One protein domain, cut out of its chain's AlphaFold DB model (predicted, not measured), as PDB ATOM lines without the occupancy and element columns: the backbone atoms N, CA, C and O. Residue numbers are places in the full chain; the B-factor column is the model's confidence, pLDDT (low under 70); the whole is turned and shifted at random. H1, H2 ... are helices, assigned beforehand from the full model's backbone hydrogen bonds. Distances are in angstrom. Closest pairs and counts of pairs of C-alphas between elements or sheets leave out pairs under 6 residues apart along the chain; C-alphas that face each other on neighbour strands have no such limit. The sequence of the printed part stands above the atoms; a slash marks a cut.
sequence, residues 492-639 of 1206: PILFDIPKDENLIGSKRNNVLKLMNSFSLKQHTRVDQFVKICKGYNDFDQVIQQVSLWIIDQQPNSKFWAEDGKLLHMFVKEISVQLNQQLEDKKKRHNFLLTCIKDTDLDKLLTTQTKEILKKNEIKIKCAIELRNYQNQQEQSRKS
ATOM      1  N   PRO A 492     194.844 139.008 181.158       74.90
ATOM      2  CA  PRO A 492     194.936 137.577 180.892       74.90
ATOM      3  C   PRO A 492     193.633 137.055 180.272       74.90
ATOM      4  O   PRO A 492     192.536 137.351 180.747       74.90
ATOM      5  N   ILE A 493     193.761 136.274 179.200       78.08
ATOM      6  CA  ILE A 493     192.653 135.597 178.526       78.08
ATOM      7  C   ILE A 493     192.343 134.330 179.325       78.08
ATOM      8  O   ILE A 493     193.102 133.360 179.292       78.08
ATOM      9  N   LEU A 494     191.231 134.354 180.053       82.59
ATOM     10  CA  LEU A 494     190.734 133.223 180.834       82.59
ATOM     11  C   LEU A 494     189.620 132.491 180.074       82.59
ATOM     12  O   LEU A 494     188.744 133.108 179.468       82.59
ATOM     13  N   PHE A 495     189.661 131.165 180.133       81.43
ATOM     14  CA  PHE A 495     188.707 130.241 179.533       81.43
ATOM     15  C   PHE A 495     187.858 129.593 180.624       81.43
ATOM     16  O   PHE A 495     188.393 129.020 181.580       81.43
ATOM     17  N   ASP A 496     186.537 129.646 180.456       80.80
ATOM     18  CA  ASP A 496     185.601 128.887 181.283       80.80
ATOM     19  C   ASP A 496     185.795 127.385 181.041       80.80
ATOM     20  O   ASP A 496     186.011 126.953 179.911       80.80
ATOM     21  N   ILE A 497     185.742 126.572 182.096       80.80
ATOM     22  CA  ILE A 497     185.937 125.120 181.992       80.80
ATOM     23  C   ILE A 497     184.560 124.447 182.073       80.80
ATOM     24  O   ILE A 497     183.959 124.460 183.151       80.80
ATOM     25  N   PRO A 498     184.042 123.849 180.982       77.51
ATOM     26  CA  PRO A 498     182.732 123.206 180.996       77.51
ATOM     27  C   PRO A 498     182.719 121.959 181.881       77.51
ATOM     28  O   PRO A 498     183.700 121.214 181.949       77.51
ATOM     29  N   LYS A 499     181.577 121.684 182.515       73.98
ATOM     30  CA  LYS A 499     181.321 120.422 183.220       73.98
ATOM     31  C   LYS A 499     180.890 119.351 182.206       73.98
ATOM     32  O   LYS A 499     179.717 119.021 182.147       73.98
ATOM     33  N   ASP A 500     181.811 118.863 181.379       66.16
ATOM     34  CA  ASP A 500     181.534 117.730 180.478       66.16
ATOM     35  C   ASP A 500     182.030 116.410 181.073       66.16
ATOM     36  O   ASP A 500     183.168 116.326 181.543       66.16
ATOM     37  N   GLU A 501     181.185 115.376 181.003       60.11
ATOM     38  CA  GLU A 501     181.438 114.037 181.564       60.11
ATOM     39  C   GLU A 501     182.198 113.099 180.608       60.11
ATOM     40  O   GLU A 501     182.774 112.098 181.032       60.11
ATOM     41  N   ASN A 502     182.266 113.426 179.315       76.77
ATOM     42  CA  ASN A 502     182.915 112.565 178.328       76.77
ATOM     43  C   ASN A 502     184.445 112.550 178.498       76.77
ATOM     44  O   ASN A 502     185.066 113.585 178.747       76.77
ATOM     45  N   LEU A 503     185.082 111.391 178.274       75.52
ATOM     46  CA  LEU A 503     186.538 111.206 178.424       75.52
ATOM     47  C   LEU A 503     187.345 112.244 177.615       75.52
ATOM     48  O   LEU A 503     188.311 112.823 178.114       75.52
ATOM     49  N   ILE A 504     186.910 112.525 176.383       75.16
ATOM     50  CA  ILE A 504     187.505 113.549 175.509       75.16
ATOM     51  C   ILE A 504     187.234 114.963 176.051       75.16
ATOM     52  O   ILE A 504     188.124 115.809 176.010       75.16
ATOM     53  N   GLY A 505     186.055 115.211 176.632       79.46
ATOM     54  CA  GLY A 505     185.709 116.473 177.295       79.46
ATOM     55  C   GLY A 505     186.590 116.760 178.515       79.46
ATOM     56  O   GLY A 505     187.082 117.876 178.680       79.46
ATOM     57  N   SER A 506     186.903 115.734 179.312       83.30
ATOM     58  CA  SER A 506     187.860 115.836 180.422       83.30
ATOM     59  C   SER A 506     189.281 116.154 179.929       83.30
ATOM     60  O   SER A 506     189.936 117.064 180.447       83.30
ATOM     61  N   LYS A 507     189.737 115.495 178.851       88.43
ATOM     62  CA  LYS A 507     191.022 115.814 178.198       88.43
ATOM     63  C   LYS A 507     191.043 117.249 177.640       88.43
ATOM     64  O   LYS A 507     192.025 117.959 177.857       88.43
ATOM     65  N   ARG A 508     189.956 117.713 177.004       87.92
ATOM     66  CA  ARG A 508     189.766 119.100 176.522       87.92
ATOM     67  C   ARG A 508     189.866 120.100 177.673       87.92
ATOM     68  O   ARG A 508     190.575 121.095 177.567       87.92
ATOM     69  N   ASN A 509     189.221 119.809 178.802       88.13
ATOM     70  CA  ASN A 509     189.272 120.650 179.998       88.13
ATOM     71  C   ASN A 509     190.696 120.801 180.550       88.13
ATOM     72  O   ASN A 509     191.046 121.870 181.044       88.13
ATOM     73  N   ASN A 510     191.537 119.770 180.441       88.87
ATOM     74  CA  ASN A 510     192.949 119.872 180.817       88.87
ATOM     75  C   ASN A 510     193.740 120.795 179.878       88.87
ATOM     76  O   ASN A 510     194.602 121.529 180.355       88.87
ATOM     77  N   VAL A 511     193.413 120.837 178.582       88.33
ATOM     78  CA  VAL A 511     194.002 121.817 177.650       88.33
ATOM     79  C   VAL A 511     193.509 123.238 177.953       88.33
ATOM     80  O   VAL A 511     194.309 124.166 177.983       88.33
ATOM     81  N   LEU A 512     192.229 123.435 178.282       87.82
ATOM     82  CA  LEU A 512     191.732 124.751 178.717       87.82
ATOM     83  C   LEU A 512     192.413 125.219 180.021       87.82
ATOM     84  O   LEU A 512     192.766 126.390 180.161       87.82
ATOM     85  N   LYS A 513     192.684 124.300 180.961       89.34
ATOM     86  CA  LYS A 513     193.478 124.583 182.173       89.34
ATOM     87  C   LYS A 513     194.931 124.936 181.856       89.34
ATOM     88  O   LYS A 513     195.464 125.856 182.481       89.34
ATOM     89  N   LEU A 514     195.552 124.242 180.894       89.06
ATOM     90  CA  LEU A 514     196.879 124.580 180.372       89.06
ATOM     91  C   LEU A 514     196.892 126.021 179.855       89.06
ATOM     92  O   LEU A 514     197.737 126.803 180.276       89.06
ATOM     93  N   MET A 515     195.919 126.385 179.020       88.97
ATOM     94  CA  MET A 515     195.795 127.729 178.454       88.97
ATOM     95  C   MET A 515     195.587 128.798 179.535       88.97
ATOM     96  O   MET A 515     196.243 129.838 179.498       88.97
ATOM     97  N   ASN A 516     194.756 128.526 180.547       89.89
ATOM     98  CA  ASN A 516     194.593 129.416 181.703       89.89
ATOM     99  C   ASN A 516     195.903 129.591 182.484       89.89
ATOM    100  O   ASN A 516     196.270 130.710 182.835       89.89
ATOM    101  N   SER A 517     196.641 128.505 182.726       88.74
ATOM    102  CA  SER A 517     197.951 128.563 183.391       88.74
ATOM    103  C   SER A 517     198.995 129.302 182.549       88.74
ATOM    104  O   SER A 517     199.792 130.057 183.106       88.74
ATOM    105  N   PHE A 518     198.959 129.142 181.223       88.96
ATOM    106  CA  PHE A 518     199.821 129.857 180.283       88.96
ATOM    107  C   PHE A 518     199.520 131.360 180.290       88.96
ATOM    108  O   PHE A 518     200.434 132.171 180.421       88.96
ATOM    109  N   SER A 519     198.238 131.746 180.269       88.41
ATOM    110  CA  SER A 519     197.822 133.155 180.317       88.41
ATOM    111  C   SER A 519     198.198 133.834 181.637       88.41
ATOM    112  O   SER A 519     198.654 134.975 181.651       88.41
ATOM    113  N   LEU A 520     198.082 133.103 182.751       88.19
ATOM    114  CA  LEU A 520     198.471 133.563 184.086       88.19
ATOM    115  C   LEU A 520     199.987 133.472 184.357       88.19
ATOM    116  O   LEU A 520     200.409 133.739 185.482       88.19
ATOM    117  N   LYS A 521     200.807 133.082 183.366       85.92
ATOM    118  CA  LYS A 521     202.270 132.901 183.483       85.92
ATOM    119  C   LYS A 521     202.691 131.947 184.619       85.92
ATOM    120  O   LYS A 521     203.738 132.107 185.241       85.92
ATOM    121  N   GLN A 522     201.883 130.920 184.898       87.15
ATOM    122  CA  GLN A 522     202.135 129.917 185.941       87.15
ATOM    123  C   GLN A 522     203.012 128.772 185.408       87.15
ATOM    124  O   GLN A 522     202.538 127.644 185.258       87.15
ATOM    125  N   HIS A 523     204.288 129.055 185.124       86.85
ATOM    126  CA  HIS A 523     205.229 128.137 184.453       86.85
ATOM    127  C   HIS A 523     205.222 126.700 185.008       86.85
ATOM    128  O   HIS A 523     205.121 125.744 184.248       86.85
ATOM    129  N   THR A 524     205.201 126.526 186.333       85.10
ATOM    130  CA  THR A 524     205.208 125.194 186.969       85.10
ATOM    131  C   THR A 524     203.965 124.364 186.636       85.10
ATOM    132  O   THR A 524     204.054 123.153 186.452       85.10
ATOM    133  N   ARG A 525     202.791 125.005 186.557       86.65
ATOM    134  CA  ARG A 525     201.539 124.336 186.171       86.65
ATOM    135  C   ARG A 525     201.482 124.092 184.670       86.65
ATOM    136  O   ARG A 525     200.984 123.049 184.257       86.65
ATOM    137  N   VAL A 526     202.018 125.018 183.870       86.52
ATOM    138  CA  VAL A 526     202.171 124.837 182.418       86.52
ATOM    139  C   VAL A 526     202.970 123.564 182.146       86.52
ATOM    140  O   VAL A 526     202.468 122.691 181.448       86.52
ATOM    141  N   ASP A 527     204.125 123.378 182.787       86.06
ATOM    142  CA  ASP A 527     204.958 122.182 182.597       86.06
ATOM    143  C   ASP A 527     204.240 120.882 182.990       86.06
ATOM    144  O   ASP A 527     204.364 119.861 182.308       86.06
ATOM    145  N   GLN A 528     203.460 120.905 184.075       89.19
ATOM    146  CA  GLN A 528     202.648 119.759 184.500       89.19
ATOM    147  C   GLN A 528     201.582 119.411 183.457       89.19
ATOM    148  O   GLN A 528     201.463 118.252 183.059       89.19
ATOM    149  N   PHE A 529     200.831 120.401 182.975       89.94
ATOM    150  CA  PHE A 529     199.794 120.166 181.977       89.94
ATOM    151  C   PHE A 529     200.365 119.812 180.601       89.94
ATOM    152  O   PHE A 529     199.779 118.971 179.922       89.94
ATOM    153  N   VAL A 530     201.514 120.365 180.203       88.48
ATOM    154  CA  VAL A 530     202.220 119.969 178.973       88.48
ATOM    155  C   VAL A 530     202.621 118.496 179.052       88.48
ATOM    156  O   VAL A 530     202.382 117.759 178.098       88.48
ATOM    157  N   LYS A 531     203.152 118.026 180.192       88.93
ATOM    158  CA  LYS A 531     203.453 116.596 180.400       88.93
ATOM    159  C   LYS A 531     202.207 115.717 180.277       88.93
ATOM    160  O   LYS A 531     202.278 114.670 179.642       88.93
ATOM    161  N   ILE A 532     201.073 116.152 180.831       90.29
ATOM    162  CA  ILE A 532     199.796 115.434 180.713       90.29
ATOM    163  C   ILE A 532     199.333 115.385 179.248       90.29
ATOM    164  O   ILE A 532     198.983 114.317 178.753       90.29
ATOM    165  N   CYS A 533     199.372 116.516 178.536       88.16
ATOM    166  CA  CYS A 533     198.934 116.607 177.140       88.16
ATOM    167  C   CYS A 533     199.800 115.756 176.201       88.16
ATOM    168  O   CYS A 533     199.261 115.110 175.306       88.16
ATOM    169  N   LYS A 534     201.118 115.687 176.445       88.90
ATOM    170  CA  LYS A 534     202.049 114.816 175.703       88.90
ATOM    171  C   LYS A 534     201.727 113.320 175.844       88.90
ATOM    172  O   LYS A 534     202.164 112.542 175.007       88.90
ATOM    173  N   GLY A 535     200.978 112.917 176.876       88.24
ATOM    174  CA  GLY A 535     200.547 111.532 177.098       88.24
ATOM    175  C   GLY A 535     199.204 111.158 176.458       88.24
ATOM    176  O   GLY A 535     198.730 110.042 176.661       88.24
ATOM    177  N   TYR A 536     198.541 112.065 175.734       90.57
ATOM    178  CA  TYR A 536     197.252 111.770 175.104       90.57
ATOM    179  C   TYR A 536     197.425 111.105 173.735       90.57
ATOM    180  O   TYR A 536     197.861 111.748 172.788       90.57
ATOM    181  N   ASN A 537     196.964 109.858 173.602       86.74
ATOM    182  CA  ASN A 537     196.911 109.170 172.301       86.74
ATOM    183  C   ASN A 537     195.989 109.885 171.293       86.74
ATOM    184  O   ASN A 537     196.268 109.900 170.101       86.74
ATOM    185  N   ASP A 538     194.930 110.535 171.785       88.36
ATOM    186  CA  ASP A 538     193.924 111.228 170.964       88.36
ATOM    187  C   ASP A 538     194.136 112.754 170.965       88.36
ATOM    188  O   ASP A 538     193.172 113.519 170.888       88.36
ATOM    189  N   PHE A 539     195.380 113.222 171.140       90.57
ATOM    190  CA  PHE A 539     195.693 114.651 171.297       90.57
ATOM    191  C   PHE A 539     195.098 115.515 170.173       90.57
ATOM    192  O   PHE A 539     194.525 116.569 170.446       90.57
ATOM    193  N   ASP A 540     195.135 115.023 168.934       88.40
ATOM    194  CA  ASP A 540     194.508 115.665 167.777       88.40
ATOM    195  C   ASP A 540     193.012 115.929 167.973       88.40
ATOM    196  O   ASP A 540     192.555 117.061 167.816       88.40
ATOM    197  N   GLN A 541     192.244 114.912 168.376       87.88
ATOM    198  CA  GLN A 541     190.804 115.049 168.616       87.88
ATOM    199  C   GLN A 541     190.527 116.026 169.758       87.88
ATOM    200  O   GLN A 541     189.591 116.821 169.689       87.88
ATOM    201  N   VAL A 542     191.363 116.005 170.801       89.17
ATOM    202  CA  VAL A 542     191.247 116.926 171.935       89.17
ATOM    203  C   VAL A 542     191.456 118.371 171.481       89.17
ATOM    204  O   VAL A 542     190.650 119.231 171.823       89.17
ATOM    205  N   ILE A 543     192.487 118.650 170.680       91.78
ATOM    206  CA  ILE A 543     192.768 120.000 170.170       91.78
ATOM    207  C   ILE A 543     191.691 120.475 169.187       91.78
ATOM    208  O   ILE A 543     191.276 121.634 169.260       91.78
ATOM    209  N   GLN A 544     191.167 119.589 168.337       88.82
ATOM    210  CA  GLN A 544     190.016 119.898 167.483       88.82
ATOM    211  C   GLN A 544     188.788 120.283 168.322       88.82
ATOM    212  O   GLN A 544     188.147 121.290 168.031       88.82
ATOM    213  N   GLN A 545     188.507 119.553 169.405       86.58
ATOM    214  CA  GLN A 545     187.412 119.860 170.333       86.58
ATOM    215  C   GLN A 545     187.621 121.175 171.093       86.58
ATOM    216  O   GLN A 545     186.661 121.907 171.314       86.58
ATOM    217  N   VAL A 546     188.859 121.517 171.475       88.59
ATOM    218  CA  VAL A 546     189.171 122.826 172.079       88.59
ATOM    219  C   VAL A 546     188.915 123.950 171.078       88.59
ATOM    220  O   VAL A 546     188.271 124.938 171.422       88.59
ATOM    221  N   SER A 547     189.390 123.803 169.839       89.60
ATOM    222  CA  SER A 547     189.183 124.803 168.788       89.60
ATOM    223  C   SER A 547     187.696 124.984 168.470       89.60
ATOM    224  O   SER A 547     187.224 126.119 168.481       89.60
ATOM    225  N   LEU A 548     186.945 123.887 168.296       86.64
ATOM    226  CA  LEU A 548     185.486 123.905 168.118       86.64
ATOM    227  C   LEU A 548     184.781 124.601 169.287       86.64
ATOM    228  O   LEU A 548     183.930 125.460 169.080       86.64
ATOM    229  N   TRP A 549     185.182 124.290 170.520       86.88
ATOM    230  CA  TRP A 549     184.599 124.911 171.703       86.88
ATOM    231  C   TRP A 549     184.858 126.423 171.764       86.88
ATOM    232  O   TRP A 549     183.956 127.169 172.124       86.88
ATOM    233  N   ILE A 550     186.048 126.896 171.378       86.50
ATOM    234  CA  ILE A 550     186.363 128.335 171.339       86.50
ATOM    235  C   ILE A 550     185.518 129.061 170.284       86.50
ATOM    236  O   ILE A 550     185.017 130.155 170.554       86.50
ATOM    237  N   ILE A 551     185.365 128.485 169.087       85.99
ATOM    238  CA  ILE A 551     184.626 129.147 168.000       85.99
ATOM    239  C   ILE A 551     183.108 129.129 168.219       85.99
ATOM    240  O   ILE A 551     182.441 130.101 167.864       85.99
ATOM    241  N   ASP A 552     182.576 128.089 168.866       85.21
ATOM    242  CA  ASP A 552     181.137 127.914 169.113       85.21
ATOM    243  C   ASP A 552     180.727 128.240 170.557       85.21
ATOM    244  O   ASP A 552     179.625 127.910 171.000       85.21
ATOM    245  N   GLN A 553     181.606 128.902 171.316       80.06
ATOM    246  CA  GLN A 553     181.295 129.292 172.684       80.06
ATOM    247  C   GLN A 553     180.086 130.235 172.701       80.06
ATOM    248  O   GLN A 553     180.119 131.320 172.105       80.06
ATOM    249  N   GLN A 554     179.037 129.834 173.421       72.38
ATOM    250  CA  GLN A 554     177.903 130.702 173.716       72.38
ATOM    251  C   GLN A 554     178.330 131.811 174.688       72.38
ATOM    252  O   GLN A 554     179.125 131.558 175.602       72.38
ATOM    253  N   PRO A 555     177.830 133.046 174.519       62.27
ATOM    254  CA  PRO A 555     178.112 134.112 175.463       62.27
ATOM    255  C   PRO A 555     177.581 133.750 176.849       62.27
ATOM    256  O   PRO A 555     176.435 133.336 177.007       62.27
ATOM    257  N   ASN A 556     178.426 133.906 177.867       57.91
ATOM    258  CA  ASN A 556     178.016 133.685 179.247       57.91
ATOM    259  C   ASN A 556     176.988 134.773 179.618       57.91
ATOM    260  O   ASN A 556     177.314 135.963 179.576       57.91
ATOM    261  N   SER A 557     175.759 134.369 179.960       48.71
ATOM    262  CA  SER A 557     174.598 135.261 180.147       48.71
ATOM    263  C   SER A 557     174.834 136.398 181.144       48.71
ATOM    264  O   SER A 557     174.206 137.436 181.034       48.71
ATOM    265  N   LYS A 558     175.800 136.271 182.061       49.46
ATOM    266  CA  LYS A 558     176.152 137.326 183.030       49.46
ATOM    267  C   LYS A 558     176.596 138.659 182.417       49.46
ATOM    268  O   LYS A 558     176.575 139.663 183.117       49.46
ATOM    269  N   PHE A 559     177.023 138.684 181.154       46.87
ATOM    270  CA  PHE A 559     177.402 139.929 180.469       46.87
ATOM    271  C   PHE A 559     176.274 140.530 179.618       46.87
ATOM    272  O   PHE A 559     176.452 141.601 179.043       46.87
ATOM    273  N   TRP A 560     175.131 139.851 179.530       48.13
ATOM    274  CA  TRP A 560     174.010 140.199 178.666       48.13
ATOM    275  C   TRP A 560     172.803 140.435 179.565       48.13
ATOM    276  O   TRP A 560     172.469 139.570 180.364       48.13
ATOM    277  N   ALA A 561     172.243 141.646 179.501       41.24
ATOM    278  CA  ALA A 561     171.286 142.197 180.462       41.24
ATOM    279  C   ALA A 561     170.339 141.139 181.057       41.24
ATOM    280  O   ALA A 561     169.641 140.444 180.320       41.24
ATOM    281  N   GLU A 562     170.293 141.066 182.393       41.17
ATOM    282  CA  GLU A 562     169.430 140.147 183.157       41.17
ATOM    283  C   GLU A 562     167.932 140.290 182.802       41.17
ATOM    284  O   GLU A 562     167.141 139.394 183.086       41.17
ATOM    285  N   ASP A 563     167.551 141.349 182.078       45.10
ATOM    286  CA  ASP A 563     166.204 141.586 181.573       45.10
ATOM    287  C   ASP A 563     166.075 141.318 180.061       45.10
ATOM    288  O   ASP A 563     166.060 142.231 179.227       45.10
ATOM    289  N   GLY A 564     165.844 140.052 179.698       47.45
ATOM    290  CA  GLY A 564     165.539 139.605 178.326       47.45
ATOM    291  C   GLY A 564     164.318 140.271 177.655       47.45
ATOM    292  O   GLY A 564     164.069 140.051 176.473       47.45
ATOM    293  N   LYS A 565     163.559 141.119 178.365       50.99
ATOM    294  CA  LYS A 565     162.455 141.922 177.801       50.99
ATOM    295  C   LYS A 565     162.903 143.279 177.238       50.99
ATOM    296  O   LYS A 565     162.247 143.806 176.337       50.99
ATOM    297  N   LEU A 566     164.015 143.837 177.726       48.84
ATOM    298  CA  LEU A 566     164.533 145.142 177.289       48.84
ATOM    299  C   LEU A 566     165.390 145.049 176.016       48.84
ATOM    300  O   LEU A 566     165.428 146.000 175.237       48.84
ATOM    301  N   LEU A 567     165.997 143.888 175.744       46.07
ATOM    302  CA  LEU A 567     166.887 143.676 174.593       46.07
ATOM    303  C   LEU A 567     166.212 143.915 173.231       46.07
ATOM    304  O   LEU A 567     166.859 144.424 172.318       46.07
ATOM    305  N   HIS A 568     164.904 143.666 173.092       47.39
ATOM    306  CA  HIS A 568     164.209 143.908 171.818       47.39
ATOM    307  C   HIS A 568     164.148 145.400 171.422       47.39
ATOM    308  O   HIS A 568     164.022 145.708 170.238       47.39
ATOM    309  N   MET A 569     164.259 146.333 172.382       43.57
ATOM    310  CA  MET A 569     164.218 147.775 172.097       43.57
ATOM    311  C   MET A 569     165.571 148.345 171.644       43.57
ATOM    312  O   MET A 569     165.600 149.384 170.982       43.57
ATOM    313  N   PHE A 570     166.693 147.676 171.929       46.67
ATOM    314  CA  PHE A 570     168.046 148.202 171.693       46.67
ATOM    315  C   PHE A 570     168.720 147.631 170.438       46.67
ATOM    316  O   PHE A 570     169.899 147.275 170.442       46.67
ATOM    317  N   VAL A 571     168.008 147.624 169.305       53.34
ATOM    318  CA  VAL A 571     168.519 147.141 168.001       53.34
ATOM    319  C   VAL A 571     169.866 147.782 167.601       53.34
ATOM    320  O   VAL A 571     170.651 147.175 166.878       53.34
ATOM    321  N   LYS A 572     170.185 148.994 168.087       50.38
ATOM    322  CA  LYS A 572     171.472 149.663 167.813       50.38
ATOM    323  C   LYS A 572     172.649 149.167 168.662       50.38
ATOM    324  O   LYS A 572     173.768 149.216 168.165       50.38
ATOM    325  N   GLU A 573     172.434 148.714 169.895       49.28
ATOM    326  CA  GLU A 573     173.533 148.325 170.802       49.28
ATOM    327  C   GLU A 573     173.982 146.872 170.580       49.28
ATOM    328  O   GLU A 573     175.166 146.558 170.721       49.28
ATOM    329  N   ILE A 574     173.075 146.016 170.098       56.87
ATOM    330  CA  ILE A 574     173.344 144.601 169.787       56.87
ATOM    331  C   ILE A 574     174.418 144.447 168.684       56.87
ATOM    332  O   ILE A 574     175.151 143.456 168.646       56.87
ATOM    333  N   SER A 575     174.581 145.430 167.786       58.81
ATOM    334  CA  SER A 575     175.571 145.352 166.696       58.81
ATOM    335  C   SER A 575     177.020 145.474 167.151       58.81
ATOM    336  O   SER A 575     177.870 144.717 166.673       58.81
ATOM    337  N   VAL A 576     177.294 146.360 168.109       62.30
ATOM    338  CA  VAL A 576     178.637 146.560 168.666       62.30
ATOM    339  C   VAL A 576     179.046 145.347 169.497       62.30
ATOM    340  O   VAL A 576     180.180 144.877 169.400       62.30
ATOM    341  N   GLN A 577     178.104 144.786 170.258       72.21
ATOM    342  CA  GLN A 577     178.362 143.657 171.145       72.21
ATOM    343  C   GLN A 577     178.697 142.367 170.375       72.21
ATOM    344  O   GLN A 577     179.641 141.671 170.746       72.21
ATOM    345  N   LEU A 578     178.000 142.068 169.270       77.78
ATOM    346  CA  LEU A 578     178.300 140.890 168.441       77.78
ATOM    347  C   LEU A 578     179.669 140.971 167.753       77.78
ATOM    348  O   LEU A 578     180.409 139.987 167.736       77.78
ATOM    349  N   ASN A 579     180.046 142.141 167.230       79.76
ATOM    350  CA  ASN A 579     181.378 142.333 166.649       79.76
ATOM    351  C   ASN A 579     182.483 142.145 167.696       79.76
ATOM    352  O   ASN A 579     183.486 141.483 167.423       79.76
ATOM    353  N   GLN A 580     182.274 142.663 168.910       82.33
ATOM    354  CA  GLN A 580     183.205 142.465 170.017       82.33
ATOM    355  C   GLN A 580     183.338 140.981 170.391       82.33
ATOM    356  O   GLN A 580     184.454 140.502 170.579       82.33
ATOM    357  N   GLN A 581     182.230 140.231 170.435       82.85
ATOM    358  CA  GLN A 581     182.266 138.789 170.696       82.85
ATOM    359  C   GLN A 581     183.089 138.023 169.655       82.85
ATOM    360  O   GLN A 581     183.881 137.152 170.017       82.85
ATOM    361  N   LEU A 582     182.912 138.323 168.365       86.01
ATOM    362  CA  LEU A 582     183.655 137.651 167.298       86.01
ATOM    363  C   LEU A 582     185.155 137.985 167.350       86.01
ATOM    364  O   LEU A 582     185.990 137.095 167.175       86.01
ATOM    365  N   GLU A 583     185.516 139.234 167.661       85.48
ATOM    366  CA  GLU A 583     186.912 139.626 167.895       85.48
ATOM    367  C   GLU A 583     187.503 138.957 169.149       85.48
ATOM    368  O   GLU A 583     188.663 138.538 169.145       85.48
ATOM    369  N   ASP A 584     186.713 138.756 170.203       85.36
ATOM    370  CA  ASP A 584     187.155 138.012 171.384       85.36
ATOM    371  C   ASP A 584     187.354 136.518 171.077       85.36
ATOM    372  O   ASP A 584     188.358 135.936 171.501       85.36
ATOM    373  N   LYS A 585     186.475 135.900 170.271       88.94
ATOM    374  CA  LYS A 585     186.660 134.528 169.758       88.94
ATOM    375  C   LYS A 585     187.941 134.410 168.926       88.94
ATOM    376  O   LYS A 585     188.718 133.475 169.123       88.94
ATOM    377  N   LYS A 586     188.223 135.390 168.062       88.81
ATOM    378  CA  LYS A 586     189.463 135.473 167.269       88.81
ATOM    379  C   LYS A 586     190.704 135.581 168.152       88.81
ATOM    380  O   LYS A 586     191.664 134.840 167.947       88.81
ATOM    381  N   LYS A 587     190.686 136.441 169.178       88.09
ATOM    382  CA  LYS A 587     191.783 136.559 170.159       88.09
ATOM    383  C   LYS A 587     192.006 135.254 170.921       88.09
ATOM    384  O   LYS A 587     193.149 134.822 171.053       88.09
ATOM    385  N   ARG A 588     190.934 134.601 171.378       88.63
ATOM    386  CA  ARG A 588     190.984 133.301 172.072       88.63
ATOM    387  C   ARG A 588     191.546 132.191 171.183       88.63
ATOM    388  O   ARG A 588     192.387 131.420 171.638       88.63
ATOM    389  N   HIS A 589     191.137 132.135 169.916       89.97
ATOM    390  CA  HIS A 589     191.651 131.157 168.958       89.97
ATOM    391  C   HIS A 589     193.129 131.412 168.617       89.97
ATOM    392  O   HIS A 589     193.935 130.486 168.617       89.97
ATOM    393  N   ASN A 590     193.527 132.670 168.415       90.03
ATOM    394  CA  ASN A 590     194.936 133.021 168.222       90.03
ATOM    395  C   ASN A 590     195.779 132.676 169.453       90.03
ATOM    396  O   ASN A 590     196.890 132.176 169.315       90.03
ATOM    397  N   PHE A 591     195.234 132.871 170.655       90.66
ATOM    398  CA  PHE A 591     195.891 132.475 171.894       90.66
ATOM    399  C   PHE A 591     196.086 130.954 171.996       90.66
ATOM    400  O   PHE A 591     197.147 130.520 172.436       90.66
ATOM    401  N   LEU A 592     195.126 130.139 171.533       90.87
ATOM    402  CA  LEU A 592     195.309 128.686 171.385       90.87
ATOM    403  C   LEU A 592     196.497 128.367 170.471       90.87
ATOM    404  O   LEU A 592     197.357 127.575 170.850       90.87
ATOM    405  N   LEU A 593     196.574 129.000 169.298       89.93
ATOM    406  CA  LEU A 593     197.663 128.771 168.343       89.93
ATOM    407  C   LEU A 593     199.030 129.169 168.915       89.93
ATOM    408  O   LEU A 593     199.994 128.421 168.759       89.93
ATOM    409  N   THR A 594     199.115 130.310 169.601       89.78
ATOM    410  CA  THR A 594     200.338 130.751 170.286       89.78
ATOM    411  C   THR A 594     200.717 129.788 171.406       89.78
ATOM    412  O   THR A 594     201.856 129.341 171.461       89.78
ATOM    413  N   CYS A 595     199.757 129.372 172.237       89.13
ATOM    414  CA  CYS A 595     199.993 128.410 173.312       89.13
ATOM    415  C   CYS A 595     200.518 127.068 172.775       89.13
ATOM    416  O   CYS A 595     201.431 126.497 173.363       89.13
ATOM    417  N   ILE A 596     199.977 126.557 171.663       89.12
ATOM    418  CA  ILE A 596     200.432 125.300 171.040       89.12
ATOM    419  C   ILE A 596     201.861 125.430 170.490       89.12
ATOM    420  O   ILE A 596     202.659 124.504 170.648       89.12
ATOM    421  N   LYS A 597     202.189 126.568 169.863       89.15
ATOM    422  CA  LYS A 597     203.531 126.843 169.328       89.15
ATOM    423  C   LYS A 597     204.568 126.991 170.440       89.15
ATOM    424  O   LYS A 597     205.586 126.308 170.407       89.15
ATOM    425  N   ASP A 598     204.281 127.812 171.445       88.29
ATOM    426  CA  ASP A 598     205.223 128.143 172.521       88.29
ATOM    427  C   ASP A 598     205.481 126.963 173.474       88.29
ATOM    428  O   ASP A 598     206.513 126.909 174.138       88.29
ATOM    429  N   THR A 599     204.561 125.993 173.544       86.95
ATOM    430  CA  THR A 599     204.710 124.776 174.366       86.95
ATOM    431  C   THR A 599     205.299 123.580 173.607       86.95
ATOM    432  O   THR A 599     205.348 122.474 174.155       86.95
ATOM    433  N   ASP A 600     205.742 123.773 172.356       85.98
ATOM    434  CA  ASP A 600     206.253 122.716 171.465       85.98
ATOM    435  C   ASP A 600     205.235 121.584 171.174       85.98
ATOM    436  O   ASP A 600     205.596 120.517 170.667       85.98
ATOM    437  N   LEU A 601     203.944 121.793 171.464       87.98
ATOM    438  CA  LEU A 601     202.883 120.810 171.204       87.98
ATOM    439  C   LEU A 601     202.525 120.719 169.715       87.98
ATOM    440  O   LEU A 601     201.957 119.718 169.283       87.98
ATOM    441  N   ASP A 602     202.912 121.713 168.913       87.33
ATOM    442  CA  ASP A 602     202.706 121.717 167.460       87.33
ATOM    443  C   ASP A 602     203.338 120.498 166.756       87.33
ATOM    444  O   ASP A 602     202.857 120.061 165.711       87.33
ATOM    445  N   LYS A 603     204.391 119.902 167.332       86.91
ATOM    446  CA  LYS A 603     205.055 118.702 166.785       86.91
ATOM    447  C   LYS A 603     204.215 117.428 166.920       86.91
ATOM    448  O   LYS A 603     204.483 116.464 166.213       86.91
ATOM    449  N   LEU A 604     203.227 117.417 167.818       87.49
ATOM    450  CA  LEU A 604     202.347 116.267 168.058       87.49
ATOM    451  C   LEU A 604     201.082 116.282 167.200       87.49
ATOM    452  O   LEU A 604     200.375 115.282 167.152       87.49
ATOM    453  N   LEU A 605     200.778 117.412 166.562       87.63
ATOM    454  CA  LEU A 605     199.579 117.553 165.749       87.63
ATOM    455  C   LEU A 605     199.790 116.958 164.364       87.63
ATOM    456  O   LEU A 605     200.761 117.292 163.676       87.63
ATOM    457  N   THR A 606     198.831 116.155 163.916       88.76
ATOM    458  CA  THR A 606     198.778 115.743 162.512       88.76
ATOM    459  C   THR A 606     198.561 116.951 161.603       88.76
ATOM    460  O   THR A 606     197.983 117.975 161.985       88.76
ATOM    461  N   THR A 607     199.012 116.833 160.354       85.68
ATOM    462  CA  THR A 607     198.780 117.840 159.307       85.68
ATOM    463  C   THR A 607     197.292 118.157 159.156       85.68
ATOM    464  O   THR A 607     196.925 119.328 159.082       85.68
ATOM    465  N   GLN A 608     196.433 117.137 159.241       83.54
ATOM    466  CA  GLN A 608     194.979 117.277 159.203       83.54
ATOM    467  C   GLN A 608     194.442 118.171 160.333       83.54
ATOM    468  O   GLN A 608     193.629 119.061 160.080       83.54
ATOM    469  N   THR A 609     194.908 118.002 161.575       86.07
ATOM    470  CA  THR A 609     194.485 118.872 162.685       86.07
ATOM    471  C   THR A 609     194.956 120.308 162.486       86.07
ATOM    472  O   THR A 609     194.186 121.240 162.721       86.07
ATOM    473  N   LYS A 610     196.185 120.514 161.997       85.74
ATOM    474  CA  LYS A 610     196.693 121.862 161.687       85.74
ATOM    475  C   LYS A 610     195.847 122.559 160.620       85.74
ATOM    476  O   LYS A 610     195.604 123.760 160.724       85.74
ATOM    477  N   GLU A 611     195.363 121.824 159.622       83.95
ATOM    478  CA  GLU A 611     194.431 122.351 158.622       83.95
ATOM    479  C   GLU A 611     193.069 122.702 159.223       83.95
ATOM    480  O   GLU A 611     192.538 123.768 158.922       83.95
ATOM    481  N   ILE A 612     192.521 121.866 160.112       84.87
ATOM    482  CA  ILE A 612     191.253 122.152 160.807       84.87
ATOM    483  C   ILE A 612     191.368 123.425 161.656       84.87
ATOM    484  O   ILE A 612     190.478 124.272 161.613       84.87
ATOM    485  N   LEU A 613     192.479 123.604 162.378       88.42
ATOM    486  CA  LEU A 613     192.733 124.820 163.155       88.42
ATOM    487  C   LEU A 613     192.766 126.070 162.264       88.42
ATOM    488  O   LEU A 613     192.132 127.075 162.581       88.42
ATOM    489  N   LYS A 614     193.449 126.000 161.114       86.59
ATOM    490  CA  LYS A 614     193.464 127.098 160.135       86.59
ATOM    491  C   LYS A 614     192.075 127.367 159.550       86.59
ATOM    492  O   LYS A 614     191.684 128.524 159.429       86.59
ATOM    493  N   LYS A 615     191.302 126.321 159.234       83.85
ATOM    494  CA  LYS A 615     189.910 126.454 158.770       83.85
ATOM    495  C   LYS A 615     189.043 127.171 159.798       83.85
ATOM    496  O   LYS A 615     188.293 128.067 159.431       83.85
ATOM    497  N   ASN A 616     189.162 126.824 161.077       87.12
ATOM    498  CA  ASN A 616     188.398 127.469 162.143       87.12
ATOM    499  C   ASN A 616     188.779 128.948 162.313       87.12
ATOM    500  O   ASN A 616     187.897 129.785 162.497       87.12
ATOM    501  N   GLU A 617     190.059 129.298 162.161       88.23
ATOM    502  CA  GLU A 617     190.492 130.701 162.117       88.23
ATOM    503  C   GLU A 617     189.835 131.467 160.952       88.23
ATOM    504  O   GLU A 617     189.346 132.583 161.137       88.23
ATOM    505  N   ILE A 618     189.780 130.857 159.761       85.95
ATOM    506  CA  ILE A 618     189.125 131.431 158.576       85.95
ATOM    507  C   ILE A 618     187.622 131.612 158.814       85.95
ATOM    508  O   ILE A 618     187.087 132.672 158.497       85.95
ATOM    509  N   LYS A 619     186.945 130.637 159.432       86.77
ATOM    510  CA  LYS A 619     185.514 130.739 159.766       86.77
ATOM    511  C   LYS A 619     185.221 131.929 160.676       86.77
ATOM    512  O   LYS A 619     184.262 132.649 160.428       86.77
ATOM    513  N   ILE A 620     186.062 132.188 161.681       87.19
ATOM    514  CA  ILE A 620     185.902 133.368 162.547       87.19
ATOM    515  C   ILE A 620     186.079 134.664 161.745       87.19
ATOM    516  O   ILE A 620     185.283 135.588 161.903       87.19
ATOM    517  N   LYS A 621     187.086 134.743 160.863       87.09
ATOM    518  CA  LYS A 621     187.278 135.917 159.989       87.09
ATOM    519  C   LYS A 621     186.070 136.141 159.079       87.09
ATOM    520  O   LYS A 621     185.565 137.256 159.009       87.09
ATOM    521  N   CYS A 622     185.562 135.072 158.475       86.05
ATOM    522  CA  CYS A 622     184.365 135.106 157.645       86.05
ATOM    523  C   CYS A 622     183.130 135.566 158.440       86.05
ATOM    524  O   CYS A 622     182.357 136.390 157.959       86.05
ATOM    525  N   ALA A 623     182.972 135.117 159.692       86.79
ATOM    526  CA  ALA A 623     181.898 135.569 160.579       86.79
ATOM    527  C   ALA A 623     181.927 137.091 160.785       86.79
ATOM    528  O   ALA A 623     180.890 137.751 160.726       86.79
ATOM    529  N   ILE A 624     183.125 137.641 161.013       86.12
ATOM    530  CA  ILE A 624     183.344 139.079 161.213       86.12
ATOM    531  C   ILE A 624     183.001 139.850 159.934       86.12
ATOM    532  O   ILE A 624     182.291 140.852 159.990       86.12
ATOM    533  N   GLU A 625     183.456 139.372 158.774       85.90
ATOM    534  CA  GLU A 625     183.160 139.989 157.475       85.90
ATOM    535  C   GLU A 625     181.661 139.969 157.156       85.90
ATOM    536  O   GLU A 625     181.099 141.008 156.810       85.90
ATOM    537  N   LEU A 626     180.987 138.836 157.368       85.95
ATOM    538  CA  LEU A 626     179.538 138.714 157.201       85.95
ATOM    539  C   LEU A 626     178.770 139.660 158.127       85.95
ATOM    540  O   LEU A 626     177.775 140.257 157.718       85.95
ATOM    541  N   ARG A 627     179.228 139.831 159.373       85.51
ATOM    542  CA  ARG A 627     178.587 140.760 160.311       85.51
ATOM    543  C   ARG A 627     178.784 142.213 159.892       85.51
ATOM    544  O   ARG A 627     177.847 143.006 159.964       85.51
ATOM    545  N   ASN A 628     179.976 142.561 159.416       85.26
ATOM    546  CA  ASN A 628     180.251 143.889 158.879       85.26
ATOM    547  C   ASN A 628     179.399 144.180 157.638       85.26
ATOM    548  O   ASN A 628     178.831 145.267 157.542       85.26
ATOM    549  N   TYR A 629     179.238 143.200 156.749       84.40
ATOM    550  CA  TYR A 629     178.349 143.297 155.595       84.40
ATOM    551  C   TYR A 629     176.886 143.505 156.011       84.40
ATOM    552  O   TYR A 629     176.220 144.412 155.513       84.40
ATOM    553  N   GLN A 630     176.398 142.749 157.000       83.53
ATOM    554  CA  GLN A 630     175.054 142.949 157.546       83.53
ATOM    555  C   GLN A 630     174.866 144.372 158.098       83.53
ATOM    556  O   GLN A 630     173.865 145.025 157.802       83.53
ATOM    557  N   ASN A 631     175.842 144.880 158.858       82.28
ATOM    558  CA  ASN A 631     175.798 146.241 159.392       82.28
ATOM    559  C   ASN A 631     175.753 147.293 158.269       82.28
ATOM    560  O   ASN A 631     175.026 148.281 158.389       82.28
ATOM    561  N   GLN A 632     176.487 147.083 157.172       82.78
ATOM    562  CA  GLN A 632     176.454 147.959 155.997       82.78
ATOM    563  C   GLN A 632     175.094 147.915 155.290       82.78
ATOM    564  O   GLN A 632     174.535 148.971 154.996       82.78
ATOM    565  N   GLN A 633     174.504 146.730 155.085       78.46
ATOM    566  CA  GLN A 633     173.157 146.615 154.509       78.46
ATOM    567  C   GLN A 633     172.107 147.347 155.360       78.46
ATOM    568  O   GLN A 633     171.258 148.068 154.831       78.46
ATOM    569  N   GLU A 634     172.170 147.202 156.685       76.66
ATOM    570  CA  GLU A 634     171.268 147.901 157.602       76.66
ATOM    571  C   GLU A 634     171.463 149.427 157.573       76.66
ATOM    572  O   GLU A 634     170.491 150.171 157.730       76.66
ATOM    573  N   GLN A 635     172.691 149.914 157.364       76.71
ATOM    574  CA  GLN A 635     172.984 151.343 157.203       76.71
ATOM    575  C   GLN A 635     172.449 151.893 155.873       76.71
ATOM    576  O   GLN A 635     171.770 152.921 155.878       76.71
ATOM    577  N   SER A 636     172.664 151.183 154.763       75.80
ATOM    578  CA  SER A 636     172.173 151.574 153.432       75.80
ATOM    579  C   SER A 636     170.643 151.585 153.348       75.80
ATOM    580  O   SER A 636     170.050 152.452 152.711       75.80
ATOM    581  N   ARG A 637     169.961 150.671 154.049       71.59
ATOM    582  CA  ARG A 637     168.489 150.687 154.144       71.59
ATOM    583  C   ARG A 637     167.966 151.872 154.957       71.59
ATOM    584  O   ARG A 637     166.899 152.403 154.658       71.59
ATOM    585  N   LYS A 638     168.711 152.308 155.979       69.44
ATOM    586  CA  LYS A 638     168.342 153.484 156.779       69.44
ATOM    587  C   LYS A 638     168.467 154.773 155.972       69.44
ATOM    588  O   LYS A 638     167.585 155.611 156.109       69.44
ATOM    589  N   SER A 639     169.492 154.930 155.130       66.66
ATOM    590  CA  SER A 639     169.651 156.140 154.309       66.66
ATOM    591  C   SER A 639     168.545 156.297 153.256       66.66
ATOM    592  O   SER A 639     168.076 157.414 153.056       66.66
TER     593      SER A 639
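This is residues 492 to 639 of the 1206 residues of an uncharacterized protein of Dictyostelium discoideum (UniProt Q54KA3). Two long helices, H4 and H6, lie side by side and run opposite ways, with the shorter H3 beside both to make an up-and-down bundle, each helix running against the one before it. A helical hairpin, H1 and H2, packs near one end, with H1 across H3 and H4 on the side away from H6; residues 561 to 573 and the end of H6, residues 632 to 639, stick out. The printed part has 148 residues with six named helices, H1 to H6 in order, and no named strand: all helix. It is elongated, spanning 58 by 33 by 29 A, and only just loose, close to compact, with a radius of gyration of the C-alphas of 17.9 A.

H1 is residues 503 to 519, 24.8 A long, from C-alpha 503 at (186.538, 111.206, 178.424). H2 is residues 523 to 534 and H3 residues 539 to 551. H4, residues 574 to 598, measures 36.0 A. H5 is residues 601 to 604. H6, residues 607 to 639, measures 48.4 A and ends at C-alpha 639, (169.651, 156.140, 154.309).

H4 touches H6 with closest C-alphas Leu 582 and Ile 624, 6.3 A apart, at a shallow tilt of 18 degrees, opposite ways. The hairpin H3 and H4 touches at Ile 551 and Lys 585, closest C-alphas 6.0 A apart. H1 touches H3 at a steep tilt of 68 degrees; the closest C-alphas, Arg 508 and Val 542, are 5.3 A apart. H2 and H5 only just touch, with 3 pairs of C-alphas within 8 A, the closest Lys 534 and Leu 601 at 7.5 A. Every O i to N i+4 pair is within hydrogen-bond range in H1, H2, H3, H4 and H6; H5 is too short for one.

The C-alphas farthest apart, Gly 535 and Ser 639, are 58.9 A apart. The printed part has no cut; the H3 to H4 link, 22 residues, is long. Mean pLDDT of the printed part is 79.7, with residues 500 to 501, 555 to 576 and 638 to 639 under 70.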